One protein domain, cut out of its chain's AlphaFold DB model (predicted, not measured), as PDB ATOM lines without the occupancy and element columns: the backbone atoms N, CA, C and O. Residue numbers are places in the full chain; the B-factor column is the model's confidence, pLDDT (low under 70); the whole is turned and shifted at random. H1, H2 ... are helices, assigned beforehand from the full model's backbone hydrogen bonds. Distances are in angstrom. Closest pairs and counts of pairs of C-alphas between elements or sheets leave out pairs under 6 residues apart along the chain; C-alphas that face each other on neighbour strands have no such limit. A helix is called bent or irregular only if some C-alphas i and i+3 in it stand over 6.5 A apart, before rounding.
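What this domain is: This is residues 3 to 104 of the 113 residues of an uncharacterized protein of Enterococcus faecalis (UniProt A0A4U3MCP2). One long helix, H2, makes the length of this elongated domain, and the helical hairpin H4 and H5 packs on its first part, residues 18 to 29, to make a three-helix up-and-down bundle. Beyond the bundle H2 runs on to its far end, where the short H3 folds back along residues 43 to 47, while H1 folds back along residues 20 to 28, apart from H4 and H5. The printed part has 102 residues with five named helices, H1 to H5 in order, and no named strand; the class is all helix. It is only just loose, close to compact, with a radius of gyration of the C-alphas of 15.8 A and spans of 48 by 25 by 18 A.

How they stand to each other: Start with H1, residues 3 to 13, which touches residues 20 to 28 of H2, residues 18 to 49; this is a hairpin, at a shallow tilt of 27 degrees, and its closest C-alphas, of Val 11 and Pro 20, are 4.9 A apart. H2 is the hub, touching four helices. Look next at H3, residues 51 to 59: it forms a hairpin with H2 at a shallow tilt of 33 degrees, only just short of steep, and the closest C-alphas, of Val 47 and Ala 54, are 5.3 A apart. H4, residues 65 to 84, touches H2 with residues 75 to 83 alone, opposite ways at 14 degrees; the closest C-alphas, of Arg 18 and Ile 82, are 6.2 A apart. H5, residues 87 to 103, forms a hairpin with H4, where the closest C-alphas, of Gly 78 and Gly 89, are 4.8 A apart. H5 touches H2 with residues 87 to 93 alone and runs the same way; the closest C-alphas, of Val 21 and Gly 89, are 6.1 A apart. H1 is apart from H3, H4 and H5, and H3 is apart from H4 and H5. Every O i to N i+4 pair is within hydrogen-bond range in H1, H3 and H5, against 27 of 28 in H2 and 14 of 16 in H4.

Where its parts are: Find C-alpha 3 at (118.978, 6.377, 67.635), where H1 begins its 16.1 A. H2 runs 46.5 A from C-alpha 18 at (114.886, 15.100, 82.955); it is neither bent nor irregular, but only just: C-alphas 45 and 48 are 6.1 A apart. H3 spans 12.3 A, H4 29.1 A and H5 24.6 A, ending at C-alpha 103 at (96.040, 1.951, 64.692).

The domain as a whole: The two C-alphas farthest apart, of Lys 49 and Phe 84, are 49.2 A apart. The printed part has no cut, and its four links between helices are tight. Look for low confidence, pLDDT under 70, at residue 54 and residues 59 to 63; the mean of the printed part is 88.5.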
ATOM      1  N   PHE A   3     118.886   5.620  66.377       86.81
ATOM      2  CA  PHE A   3     118.978   6.377  67.635       86.81
ATOM      3  C   PHE A   3     118.029   5.897  68.740       86.81
ATOM      4  O   PHE A   3     118.250   6.238  69.900       86.81
ATOM      5  N   ILE A   4     117.000   5.104  68.413       89.62
ATOM      6  CA  ILE A   4     116.052   4.610  69.422       89.62
ATOM      7  C   ILE A   4     116.773   3.737  70.461       89.62
ATOM      8  O   ILE A   4     116.647   4.063  71.635       89.62
ATOM      9  N   PRO A   5     117.604   2.736  70.095       93.62
ATOM     10  CA  PRO A   5     118.327   1.923  71.077       93.62
ATOM     11  C   PRO A   5     119.220   2.735  72.022       93.62
ATOM     12  O   PRO A   5     119.251   2.461  73.218       93.62
ATOM     13  N   VAL A   6     119.907   3.761  71.507       94.19
ATOM     14  CA  VAL A   6     120.758   4.654  72.314       94.19
ATOM     15  C   VAL A   6     119.917   5.418  73.333       94.19
ATOM     16  O   VAL A   6     120.245   5.472  74.516       94.19
ATOM     17  N   ALA A   7     118.805   5.989  72.877       94.00
ATOM     18  CA  ALA A   7     117.918   6.762  73.725       94.00
ATOM     19  C   ALA A   7     117.193   5.867  74.757       94.00
ATOM     20  O   ALA A   7     117.051   6.264  75.913       94.00
ATOM     21  N   THR A   8     116.815   4.639  74.376       94.12
ATOM     22  CA  THR A   8     116.245   3.619  75.272       94.12
ATOM     23  C   THR A   8     117.243   3.199  76.350       94.12
ATOM     24  O   THR A   8     116.875   3.140  77.521       94.12
ATOM     25  N   ALA A   9     118.503   2.938  75.989       95.75
ATOM     26  CA  ALA A   9     119.538   2.581  76.957       95.75
ATOM     27  C   ALA A   9     119.723   3.700  77.993       95.75
ATOM     28  O   ALA A   9     119.645   3.455  79.197       95.75
ATOM     29  N   TRP A  10     119.842   4.946  77.531       96.06
ATOM     30  CA  TRP A  10     120.075   6.080  78.420       96.06
ATOM     31  C   TRP A  10     118.904   6.352  79.378       96.06
ATOM     32  O   TRP A  10     119.119   6.580  80.570       96.06
ATOM     33  N   VAL A  11     117.659   6.287  78.891       96.06
ATOM     34  CA  VAL A  11     116.482   6.465  79.756       96.06
ATOM     35  C   VAL A  11     116.280   5.283  80.708       96.06
ATOM     36  O   VAL A  11     115.761   5.488  81.797       96.06
ATOM     37  N   SER A  12     116.711   4.069  80.348       94.25
ATOM     38  CA  SER A  12     116.571   2.891  81.216       94.25
ATOM     39  C   SER A  12     117.434   2.975  82.478       94.25
ATOM     40  O   SER A  12     116.977   2.609  83.559       94.25
ATOM     41  N   GLU A  13     118.641   3.531  82.365       94.94
ATOM     42  CA  GLU A  13     119.539   3.737  83.505       94.94
ATOM     43  C   GLU A  13     119.108   4.934  84.362       94.94
ATOM     44  O   GLU A  13     119.249   4.924  85.585       94.94
ATOM     45  N   PHE A  14     118.539   5.965  83.732       95.69
ATOM     46  CA  PHE A  14     118.303   7.264  84.361       95.69
ATOM     47  C   PHE A  14     116.886   7.801  84.147       95.69
ATOM     48  O   PHE A  14     116.672   8.984  83.874       95.69
ATOM     49  N   TRP A  15     115.899   6.930  84.326       92.81
ATOM     50  CA  TRP A  15     114.478   7.207  84.101       92.81
ATOM     51  C   TRP A  15     113.896   8.334  84.976       92.81
ATOM     52  O   TRP A  15     112.854   8.901  84.650       92.81
ATOM     53  N   TRP A  16     114.573   8.689  86.074       95.44
ATOM     54  CA  TRP A  16     114.184   9.782  86.973       95.44
ATOM     55  C   TRP A  16     114.823  11.135  86.631       95.44
ATOM     56  O   TRP A  16     114.485  12.155  87.230       95.44
ATOM     57  N   MET A  17     115.762  11.178  85.683       96.38
ATOM     58  CA  MET A  17     116.398  12.421  85.255       96.38
ATOM     59  C   MET A  17     115.660  13.035  84.065       96.38
ATOM     60  O   MET A  17     115.211  12.344  83.158       96.38
ATOM     61  N   ARG A  18     115.579  14.369  84.031       96.12
ATOM     62  CA  ARG A  18     114.886  15.100  82.955       96.12
ATOM     63  C   ARG A  18     115.548  14.903  81.591       96.12
ATOM     64  O   ARG A  18     114.857  14.652  80.613       96.12
ATOM     65  N   ALA A  19     116.874  15.039  81.520       96.38
ATOM     66  CA  ALA A  19     117.595  15.056  80.246       96.38
ATOM     67  C   ALA A  19     117.467  13.743  79.444       96.38
ATOM     68  O   ALA A  19     117.102  13.830  78.272       96.38
ATOM     69  N   PRO A  20     117.657  12.546  80.038       96.50
ATOM     70  CA  PRO A  20     117.461  11.281  79.327       96.50
ATOM     71  C   PRO A  20     116.025  11.102  78.823       96.50
ATOM     72  O   PRO A  20     115.816  10.670  77.690       96.50
ATOM     73  N   VAL A  21     115.027  11.490  79.627       96.88
ATOM     74  CA  VAL A  21     113.616  11.368  79.234       96.88
ATOM     75  C   VAL A  21     113.262  12.344  78.107       96.88
ATOM     76  O   VAL A  21     112.611  11.946  77.143       96.88
ATOM     77  N   TYR A  22     113.728  13.597  78.169       97.31
ATOM     78  CA  TYR A  22     113.558  14.546  77.064       97.31
ATOM     79  C   TYR A  22     114.246  14.069  75.792       97.31
ATOM     80  O   TYR A  22     113.660  14.164  74.719       97.31
ATOM     81  N   PHE A  23     115.466  13.542  75.899       96.25
ATOM     82  CA  PHE A  23     116.179  13.005  74.747       96.25
ATOM     83  C   PHE A  23     115.395  11.862  74.095       96.25
ATOM     84  O   PHE A  23     115.215  11.859  72.878       96.25
ATOM     85  N   TYR A  24     114.854  10.944  74.902       95.62
ATOM     86  CA  TYR A  24     114.003   9.864  74.410       95.62
ATOM     87  C   TYR A  24     112.739  10.395  73.717       95.62
ATOM     88  O   TYR A  24     112.427   9.965  72.606       95.62
ATOM     89  N   LEU A  25     112.068  11.389  74.313       95.69
ATOM     90  CA  LEU A  25     110.890  12.025  73.721       95.69
ATOM     91  C   LEU A  25     111.214  12.719  72.390       95.69
ATOM     92  O   LEU A  25     110.469  12.547  71.434       95.69
ATOM     93  N   VAL A  26     112.339  13.433  72.292       96.06
ATOM     94  CA  VAL A  26     112.783  14.099  71.054       96.06
ATOM     95  C   VAL A  26     113.057  13.085  69.949       96.06
ATOM     96  O   VAL A  26     112.569  13.249  68.830       96.06
ATOM     97  N   VAL A  27     113.803  12.018  70.250       95.44
ATOM     98  CA  VAL A  27     114.080  10.947  69.281       95.44
ATOM     99  C   VAL A  27     112.772  10.313  68.797       95.44
ATOM    100  O   VAL A  27     112.618  10.076  67.598       95.44
ATOM    101  N   TYR A  28     111.816  10.093  69.703       93.25
ATOM    102  CA  TYR A  28     110.496   9.570  69.361       93.25
ATOM    103  C   TYR A  28     109.681  10.549  68.497       93.25
ATOM    104  O   TYR A  28     109.133  10.140  67.478       93.25
ATOM    105  N   THR A  29     109.657  11.847  68.828       93.69
ATOM    106  CA  THR A  29     108.978  12.883  68.029       93.69
ATOM    107  C   THR A  29     109.538  12.964  66.607       93.69
ATOM    108  O   THR A  29     108.778  13.052  65.645       93.69
ATOM    109  N   VAL A  30     110.866  12.911  66.447       94.44
ATOM    110  CA  VAL A  30     111.503  12.920  65.118       94.44
ATOM    111  C   VAL A  30     111.108  11.680  64.317       94.44
ATOM    112  O   VAL A  30     110.847  11.777  63.118       94.44
ATOM    113  N   TRP A  31     111.049  10.519  64.970       91.88
ATOM    114  CA  TRP A  31     110.600   9.287  64.331       91.88
ATOM    115  C   TRP A  31     109.133   9.363  63.883       91.88
ATOM    116  O   TRP A  31     108.845   9.046  62.729       91.88
ATOM    117  N   ASP A  32     108.234   9.834  64.749       89.75
ATOM    118  CA  ASP A  32     106.805   9.990  64.448       89.75
ATOM    119  C   ASP A  32     106.583  10.952  63.267       89.75
ATOM    120  O   ASP A  32     105.877  10.643  62.304       89.75
ATOM    121  N   PHE A  33     107.303  12.079  63.261       90.75
ATOM    122  CA  PHE A  33     107.276  13.029  62.151       90.75
ATOM    123  C   PHE A  33     107.783  12.416  60.837       90.75
ATOM    124  O   PHE A  33     107.175  12.611  59.781       90.75
ATOM    125  N   ALA A  34     108.879  11.653  60.886       91.62
ATOM    126  CA  ALA A  34     109.414  10.969  59.712       91.62
ATOM    127  C   ALA A  34     108.420   9.934  59.156       91.62
ATOM    128  O   ALA A  34     108.236   9.857  57.940       91.62
ATOM    129  N   TYR A  35     107.737   9.185  60.026       87.38
ATOM    130  CA  TYR A  35     106.689   8.251  59.618       87.38
ATOM    131  C   TYR A  35     105.513   8.977  58.953       87.38
ATOM    132  O   TYR A  35     105.020   8.548  57.904       87.38
ATOM    133  N   PHE A  36     105.074  10.096  59.534       86.06
ATOM    134  CA  PHE A  36     104.005  10.910  58.966       86.06
ATOM    135  C   PHE A  36     104.362  11.419  57.563       86.06
ATOM    136  O   PHE A  36     103.549  11.320  56.638       86.06
ATOM    137  N   LEU A  37     105.590  11.916  57.384       89.50
ATOM    138  CA  LEU A  37     106.087  12.372  56.089       89.50
ATOM    139  C   LEU A  37     106.146  11.226  55.073       89.50
ATOM    140  O   LEU A  37     105.659  11.383  53.954       89.50
ATOM    141  N   LEU A  38     106.679  10.069  55.468       87.44
ATOM    142  CA  LEU A  38     106.750   8.889  54.608       87.44
ATOM    143  C   LEU A  38     105.354   8.445  54.150       87.44
ATOM    144  O   LEU A  38     105.125   8.241  52.961       87.44
ATOM    145  N   THR A  39     104.403   8.365  55.080       82.50
ATOM    146  CA  THR A  39     103.015   7.984  54.781       82.50
ATOM    147  C   THR A  39     102.360   8.975  53.823       82.50
ATOM    148  O   THR A  39     101.601   8.578  52.939       82.50
ATOM    149  N   ARG A  40     102.657  10.271  53.965       84.50
ATOM    150  CA  ARG A  40     102.173  11.299  53.043       84.50
ATOM    151  C   ARG A  40     102.740  11.116  51.633       84.50
ATOM    152  O   ARG A  40     101.963  11.161  50.687       84.50
ATOM    153  N   ILE A  41     104.045  10.880  51.501       87.31
ATOM    154  CA  ILE A  41     104.697  10.664  50.199       87.31
ATOM    155  C   ILE A  41     104.122   9.417  49.511       87.31
ATOM    156  O   ILE A  41     103.751   9.478  48.343       87.31
ATOM    157  N   ILE A  42     103.971   8.311  50.249       83.06
ATOM    158  CA  ILE A  42     103.372   7.068  49.730       83.06
ATOM    159  C   ILE A  42     101.924   7.300  49.291       83.06
ATOM    160  O   ILE A  42     101.501   6.807  48.248       83.06
ATOM    161  N   TYR A  43     101.149   8.051  50.075       81.75
ATOM    162  CA  TYR A  43      99.782   8.397  49.705       81.75
ATOM    163  C   TYR A  43      99.738   9.196  48.396       81.75
ATOM    164  O   TYR A  43      98.977   8.836  47.505       81.75
ATOM    165  N   GLU A  44     100.552  10.247  48.267       83.81
ATOM    166  CA  GLU A  44     100.592  11.100  47.073       83.81
ATOM    167  C   GLU A  44     101.010  10.314  45.812       83.81
ATOM    168  O   GLU A  44     100.391  10.497  44.765       83.81
ATOM    169  N   ASP A  45     101.968   9.383  45.913       84.12
ATOM    170  CA  ASP A  45     102.378   8.520  44.789       84.12
ATOM    171  C   ASP A  45     101.282   7.508  44.398       84.12
ATOM    172  O   ASP A  45     100.988   7.302  43.214       84.12
ATOM    173  N   ASN A  46     100.605   6.921  45.390       81.06
ATOM    174  CA  ASN A  46      99.553   5.933  45.151       81.06
ATOM    175  C   ASN A  46      98.248   6.541  44.628       81.06
ATOM    176  O   ASN A  46      97.501   5.840  43.956       81.06
ATOM    177  N   VAL A  47      97.955   7.825  44.863       79.44
ATOM    178  CA  VAL A  47      96.735   8.457  44.311       79.44
ATOM    179  C   VAL A  47      96.666   8.330  42.783       79.44
ATOM    180  O   VAL A  47      95.571   8.203  42.238       79.44
ATOM    181  N   VAL A  48      97.817   8.330  42.102       77.50
ATOM    182  CA  VAL A  48      97.901   8.212  40.638       77.50
ATOM    183  C   VAL A  48      98.068   6.756  40.186       77.50
ATOM    184  O   VAL A  48      97.474   6.369  39.182       77.50
ATOM    185  N   LYS A  49      98.861   5.950  40.906       78.62
ATOM    186  CA  LYS A  49      99.228   4.579  40.499       78.62
ATOM    187  C   LYS A  49      98.258   3.496  40.978       78.62
ATOM    188  O   LYS A  49      97.990   2.560  40.235       78.62
ATOM    189  N   ASP A  50      97.726   3.633  42.190       78.56
ATOM    190  CA  ASP A  50      96.762   2.707  42.793       78.56
ATOM    191  C   ASP A  50      95.723   3.471  43.646       78.56
ATOM    192  O   ASP A  50      95.853   3.620  44.872       78.56
ATOM    193  N   PRO A  51      94.634   3.942  43.010       73.50
ATOM    194  CA  PRO A  51      93.574   4.677  43.691       73.50
ATOM    195  C   PRO A  51      92.900   3.883  44.821       73.50
ATOM    196  O   PRO A  51      92.367   4.484  45.761       73.50
ATOM    197  N   GLN A  52      92.908   2.544  44.757       73.38
ATOM    198  CA  GLN A  52      92.313   1.696  45.792       73.38
ATOM    199  C   GLN A  52      93.214   1.632  47.031       73.38
ATOM    200  O   GLN A  52      92.722   1.832  48.148       73.38
ATOM    201  N   GLY A  53      94.526   1.456  46.848       70.25
ATOM    202  CA  GLY A  53      95.528   1.556  47.911       70.25
ATOM    203  C   GLY A  53      95.535   2.931  48.585       70.25
ATOM    204  O   GLY A  53      95.493   3.030  49.816       70.25
ATOM    205  N   ALA A  54      95.447   4.010  47.803       69.12
ATOM    206  CA  ALA A  54      95.312   5.366  48.337       69.12
ATOM    207  C   ALA A  54      94.021   5.545  49.162       69.12
ATOM    208  O   ALA A  54      94.037   6.135  50.248       69.12
ATOM    209  N   ALA A  55      92.887   5.003  48.704       70.75
ATOM    210  CA  ALA A  55      91.629   5.060  49.448       70.75
ATOM    211  C   ALA A  55      91.684   4.273  50.772       70.75
ATOM    212  O   ALA A  55      91.117   4.734  51.769       70.75
ATOM    213  N   LYS A  56      92.384   3.127  50.808       71.69
ATOM    214  CA  LYS A  56      92.640   2.361  52.041       71.69
ATOM    215  C   LYS A  56      93.502   3.157  53.026       71.69
ATOM    216  O   LYS A  56      93.121   3.290  54.189       71.69
ATOM    217  N   LEU A  57      94.596   3.766  52.559       71.00
ATOM    218  CA  LEU A  57      95.473   4.617  53.378       71.00
ATOM    219  C   LEU A  57      94.723   5.818  53.966       71.00
ATOM    220  O   LEU A  57      94.826   6.083  55.165       71.00
ATOM    221  N   ARG A  58      93.892   6.496  53.162       70.62
ATOM    222  CA  ARG A  58      93.078   7.638  53.614       70.62
ATOM    223  C   ARG A  58      92.043   7.256  54.671       70.62
ATOM    224  O   ARG A  58      91.717   8.072  55.528       70.62
ATOM    225  N   LYS A  59      91.498   6.040  54.592       68.06
ATOM    226  CA  LYS A  59      90.542   5.505  55.574       68.06
ATOM    227  C   LYS A  59      91.222   4.930  56.819       68.06
ATOM    228  O   LYS A  59      90.527   4.638  57.791       68.06
ATOM    229  N   SER A  60      92.547   4.765  56.815       69.38
ATOM    230  CA  SER A  60      93.274   4.272  57.983       69.38
ATOM    231  C   SER A  60      93.150   5.248  59.157       69.38
ATOM    232  O   SER A  60      93.153   6.472  58.991       69.38
ATOM    233  N   LYS A  61      93.070   4.707  60.378       65.69
ATOM    234  CA  LYS A  61      93.016   5.525  61.599       65.69
ATOM    235  C   LYS A  61      94.273   6.376  61.796       65.69
ATOM    236  O   LYS A  61      94.173   7.431  62.417       65.69
ATOM    237  N   SER A  62      95.408   5.967  61.227       65.69
ATOM    238  CA  SER A  62      96.657   6.740  61.233       65.69
ATOM    239  C   SER A  62      96.508   8.094  60.513       65.69
ATOM    240  O   SER A  62      97.066   9.101  60.943       65.69
ATOM    241  N   TYR A  63      95.652   8.185  59.485       67.81
ATOM    242  CA  TYR A  63      95.404   9.442  58.765       67.81
ATOM    243  C   TYR A  63      94.323  10.336  59.406       67.81
ATOM    244  O   TYR A  63      94.111  11.474  58.968       67.81
ATOM    245  N   SER A  64      93.638   9.852  60.447       78.75
ATOM    246  CA  SER A  64      92.549  10.581  61.101       78.75
ATOM    247  C   SER A  64      93.048  11.852  61.794       78.75
ATOM    248  O   SER A  64      94.045  11.842  62.517       78.75
ATOM    249  N   LYS A  65      92.301  12.955  61.638       83.50
ATOM    250  CA  LYS A  65      92.559  14.207  62.370       83.50
ATOM    251  C   LYS A  65      92.520  14.001  63.886       83.50
ATOM    252  O   LYS A  65      93.311  14.616  64.587       83.50
ATOM    253  N   ALA A  66      91.638  13.127  64.377       85.12
ATOM    254  CA  ALA A  66      91.519  12.847  65.806       85.12
ATOM    255  C   ALA A  66      92.807  12.224  66.362       85.12
ATOM    256  O   ALA A  66      93.330  12.701  67.362       85.12
ATOM    257  N   THR A  67      93.361  11.229  65.665       84.38
ATOM    258  CA  THR A  67      94.624  10.576  66.030       84.38
ATOM    259  C   THR A  67      95.768  11.591  66.079       84.38
ATOM    260  O   THR A  67      96.460  11.675  67.085       84.38
ATOM    261  N   LYS A  68      95.895  12.463  65.067       86.88
ATOM    262  CA  LYS A  68      96.909  13.540  65.049       86.88
ATOM    263  C   LYS A  68      96.782  14.511  66.226       86.88
ATOM    264  O   LYS A  68      97.791  14.923  66.786       86.88
ATOM    265  N   ILE A  69      95.554  14.880  66.597       90.81
ATOM    266  CA  ILE A  69      95.304  15.747  67.757       90.81
ATOM    267  C   ILE A  69      95.706  15.031  69.050       90.81
ATOM    268  O   ILE A  69      96.340  15.647  69.899       90.81
ATOM    269  N   ILE A  70      95.386  13.740  69.188       91.25
ATOM    270  CA  ILE A  70      95.784  12.938  70.352       91.25
ATOM    271  C   ILE A  70      97.311  12.897  70.478       91.25
ATOM    272  O   ILE A  70      97.815  13.214  71.554       91.25
ATOM    273  N   HIS A  71      98.031  12.605  69.390       91.25
ATOM    274  CA  HIS A  71      99.499  12.613  69.369       91.25
ATOM    275  C   HIS A  71     100.072  13.978  69.779       91.25
ATOM    276  O   HIS A  71     100.942  14.074  70.641       91.25
ATOM    277  N   LEU A  72      99.531  15.073  69.230       93.56
ATOM    278  CA  LEU A  72      99.963  16.427  69.585       93.56
ATOM    279  C   LEU A  72      99.732  16.740  71.074       93.56
ATOM    280  O   LEU A  72     100.611  17.300  71.729       93.56
ATOM    281  N   CYS A  73      98.569  16.366  71.613       95.38
ATOM    282  CA  CYS A  73      98.253  16.537  73.029       95.38
ATOM    283  C   CYS A  73      99.191  15.714  73.918       95.38
ATOM    284  O   CYS A  73      99.682  16.230  74.919       95.38
ATOM    285  N   LEU A  74      99.469  14.460  73.552       94.81
ATOM    286  CA  LEU A  74     100.387  13.588  74.282       94.81
ATOM    287  C   LEU A  74     101.809  14.146  74.284       94.81
ATOM    288  O   LEU A  74     102.413  14.236  75.352       94.81
ATOM    289  N   PHE A  75     102.315  14.619  73.143       94.81
ATOM    290  CA  PHE A  75     103.608  15.297  73.096       94.81
ATOM    291  C   PHE A  75     103.629  16.560  73.958       94.81
ATOM    292  O   PHE A  75     104.570  16.738  74.728       94.81
ATOM    293  N   ALA A  76     102.598  17.408  73.898       96.38
ATOM    294  CA  ALA A  76     102.519  18.603  74.738       96.38
ATOM    295  C   ALA A  76     102.542  18.252  76.238       96.38
ATOM    296  O   ALA A  76     103.305  18.847  77.002       96.38
ATOM    297  N   ILE A  77     101.769  17.240  76.649       96.06
ATOM    298  CA  ILE A  77     101.773  16.714  78.021       96.06
ATOM    299  C   ILE A  77     103.151  16.157  78.382       96.06
ATOM    300  O   ILE A  77     103.624  16.407  79.485       96.06
ATOM    301  N   GLY A  78     103.818  15.443  77.475       95.88
ATOM    302  CA  GLY A  78     105.167  14.921  77.683       95.88
ATOM    303  C   GLY A  78     106.180  16.040  77.912       95.88
ATOM    304  O   GLY A  78     106.833  16.071  78.952       95.88
ATOM    305  N   TYR A  79     106.269  17.000  76.990       96.88
ATOM    306  CA  TYR A  79     107.241  18.091  77.071       96.88
ATOM    307  C   TYR A  79     107.037  18.982  78.300       96.88
ATOM    308  O   TYR A  79     108.012  19.408  78.909       96.88
ATOM    309  N   ILE A  80     105.792  19.247  78.701       97.00
ATOM    310  CA  ILE A  80     105.508  20.045  79.902       97.00
ATOM    311  C   ILE A  80     105.662  19.187  81.166       97.00
ATOM    312  O   ILE A  80     106.260  19.613  82.154       97.00
ATOM    313  N   GLY A  81     105.145  17.961  81.142       96.38
ATOM    314  CA  GLY A  81     105.079  17.061  82.287       96.38
ATOM    315  C   GLY A  81     106.445  16.590  82.771       96.38
ATOM    316  O   GLY A  81     106.669  16.563  83.980       96.38
ATOM    317  N   ILE A  82     107.389  16.308  81.862       96.88
ATOM    318  CA  ILE A  82     108.756  15.885  82.224       96.88
ATOM    319  C   ILE A  82     109.449  16.928  83.111       96.88
ATOM    320  O   ILE A  82     110.233  16.568  83.992       96.88
ATOM    321  N   TYR A  83     109.159  18.220  82.922       96.19
ATOM    322  CA  TYR A  83     109.715  19.274  83.769       96.19
ATOM    323  C   TYR A  83     109.321  19.086  85.241       96.19
ATOM    324  O   TYR A  83     110.169  19.213  86.123       96.19
ATOM    325  N   PHE A  84     108.068  18.733  85.525       96.38
ATOM    326  CA  PHE A  84     107.583  18.551  86.895       96.38
ATOM    327  C   PHE A  84     107.891  17.157  87.444       96.38
ATOM    328  O   PHE A  84     108.347  17.029  88.577       96.38
ATOM    329  N   TYR A  85     107.670  16.122  86.635       96.69
ATOM    330  CA  TYR A  85     107.826  14.727  87.025       96.69
ATOM    331  C   TYR A  85     108.330  13.907  85.822       96.69
ATOM    332  O   TYR A  85     107.534  13.530  84.959       96.69
ATOM    333  N   PRO A  86     109.646  13.623  85.731       95.31
ATOM    334  CA  PRO A  86     110.251  12.961  84.571       95.31
ATOM    335  C   PRO A  86     109.567  11.659  84.124       95.31
ATOM    336  O   PRO A  86     109.371  11.503  82.918       95.31
ATOM    337  N   PRO A  87     109.091  10.772  85.021       95.62
ATOM    338  CA  PRO A  87     108.402   9.548  84.604       95.62
ATOM    339  C   PRO A  87     107.141   9.758  83.747       95.62
ATOM    340  O   PRO A  87     106.745   8.832  83.038       95.62
ATOM    341  N   ILE A  88     106.535  10.958  83.734       96.06
ATOM    342  CA  ILE A  88     105.419  11.281  82.821       96.06
ATOM    343  C   ILE A  88     105.817  11.031  81.366       96.06
ATOM    344  O   ILE A  88     105.027  10.469  80.611       96.06
ATOM    345  N   GLY A  89     107.041  11.395  80.970       94.56
ATOM    346  CA  GLY A  89     107.501  11.215  79.592       94.56
ATOM    347  C   GLY A  89     107.521   9.751  79.155       94.56
ATOM    348  O   GLY A  89     107.162   9.436  78.025       94.56
ATOM    349  N   ILE A  90     107.858   8.840  80.071       94.50
ATOM    350  CA  ILE A  90     107.842   7.396  79.810       94.50
ATOM    351  C   ILE A  90     106.402   6.911  79.622       94.50
ATOM    352  O   ILE A  90     106.117   6.184  78.671       94.50
ATOM    353  N   GLY A  91     105.479   7.357  80.482       96.06
ATOM    354  CA  GLY A  91     104.053   7.040  80.354       96.06
ATOM    355  C   GLY A  91     103.444   7.553  79.044       96.06
ATOM    356  O   GLY A  91     102.662   6.844  78.406       96.06
ATOM    357  N   VAL A  92     103.848   8.746  78.603       95.81
ATOM    358  CA  VAL A  92     103.452   9.310  77.305       95.81
ATOM    359  C   VAL A  92     103.938   8.426  76.161       95.81
ATOM    360  O   VAL A  92     103.128   8.018  75.337       95.81
ATOM    361  N   ILE A  93     105.220   8.054  76.138       94.06
ATOM    362  CA  ILE A  93     105.784   7.238  75.048       94.06
ATOM    363  C   ILE A  93     105.191   5.823  75.028       94.06
ATOM    364  O   ILE A  93     104.962   5.256  73.961       94.06
ATOM    365  N   LEU A  94     104.877   5.256  76.195       94.56
ATOM    366  CA  LEU A  94     104.152   3.990  76.272       94.56
ATOM    367  C   LEU A  94     102.739   4.115  75.682       94.56
ATOM    368  O   LEU A  94     102.311   3.255  74.915       94.56
ATOM    369  N   SER A  95     102.025   5.195  76.012       95.19
ATOM    370  CA  SER A  95     100.681   5.463  75.485       95.19
ATOM    371  C   SER A  95     100.706   5.638  73.966       95.19
ATOM    372  O   SER A  95      99.893   5.044  73.260       95.19
ATOM    373  N   GLU A  96     101.683   6.388  73.463       92.81
ATOM    374  CA  GLU A  96     101.978   6.559  72.041       92.81
ATOM    375  C   GLU A  96     102.205   5.216  71.335       92.81
ATOM    376  O   GLU A  96     101.548   4.911  70.338       92.81
ATOM    377  N   ALA A  97     103.062   4.357  71.893       90.62
ATOM    378  CA  ALA A  97     103.334   3.033  71.340       90.62
ATOM    379  C   ALA A  97     102.074   2.152  71.275       90.62
ATOM    380  O   ALA A  97     101.855   1.460  70.278       90.62
ATOM    381  N   VAL A  98     101.217   2.199  72.301       93.06
ATOM    382  CA  VAL A  98      99.934   1.477  72.313       93.06
ATOM    383  C   VAL A  98      98.984   2.023  71.246       93.06
ATOM    384  O   VAL A  98      98.382   1.244  70.507       93.06
ATOM    385  N   ILE A  99      98.860   3.347  71.123       90.19
ATOM    386  CA  ILE A  99      98.020   3.984  70.099       90.19
ATOM    387  C   ILE A  99      98.492   3.587  68.703       90.19
ATOM    388  O   ILE A  99      97.664   3.223  67.865       90.19
ATOM    389  N   TRP A 100      99.804   3.607  68.462       87.31
ATOM    390  CA  TRP A 100     100.394   3.132  67.218       87.31
ATOM    391  C   TRP A 100     100.036   1.669  66.965       87.31
ATOM    392  O   TRP A 100      99.410   1.367  65.952       87.31
ATOM    393  N   TYR A 101     100.326   0.773  67.908       86.62
ATOM    394  CA  TYR A 101     100.031  -0.655  67.778       86.62
ATOM    395  C   TYR A 101      98.559  -0.944  67.434       86.62
ATOM    396  O   TYR A 101      98.266  -1.796  66.597       86.62
ATOM    397  N   LEU A 102      97.621  -0.206  68.036       86.06
ATOM    398  CA  LEU A 102      96.187  -0.366  67.780       86.06
ATOM    399  C   LEU A 102      95.720   0.230  66.441       86.06
ATOM    400  O   LEU A 102      94.677  -0.181  65.926       86.06
ATOM    401  N   ASN A 103      96.443   1.209  65.890       80.25
ATOM    402  CA  ASN A 103      96.040   1.951  64.692       80.25
ATOM    403  C   ASN A 103      96.811   1.576  63.421       80.25
ATOM    404  O   ASN A 103      96.366   1.961  62.333       80.25
ATOM    405  N   VAL A 104      97.925   0.845  63.528       73.75
ATOM    406  CA  VAL A 104      98.647   0.323  62.361       73.75
ATOM    407  C   VAL A 104      97.722  -0.624  61.583       73.75
ATOM    408  O   VAL A 104      97.206  -1.594  62.146       73.75
TER     409      VAL A 104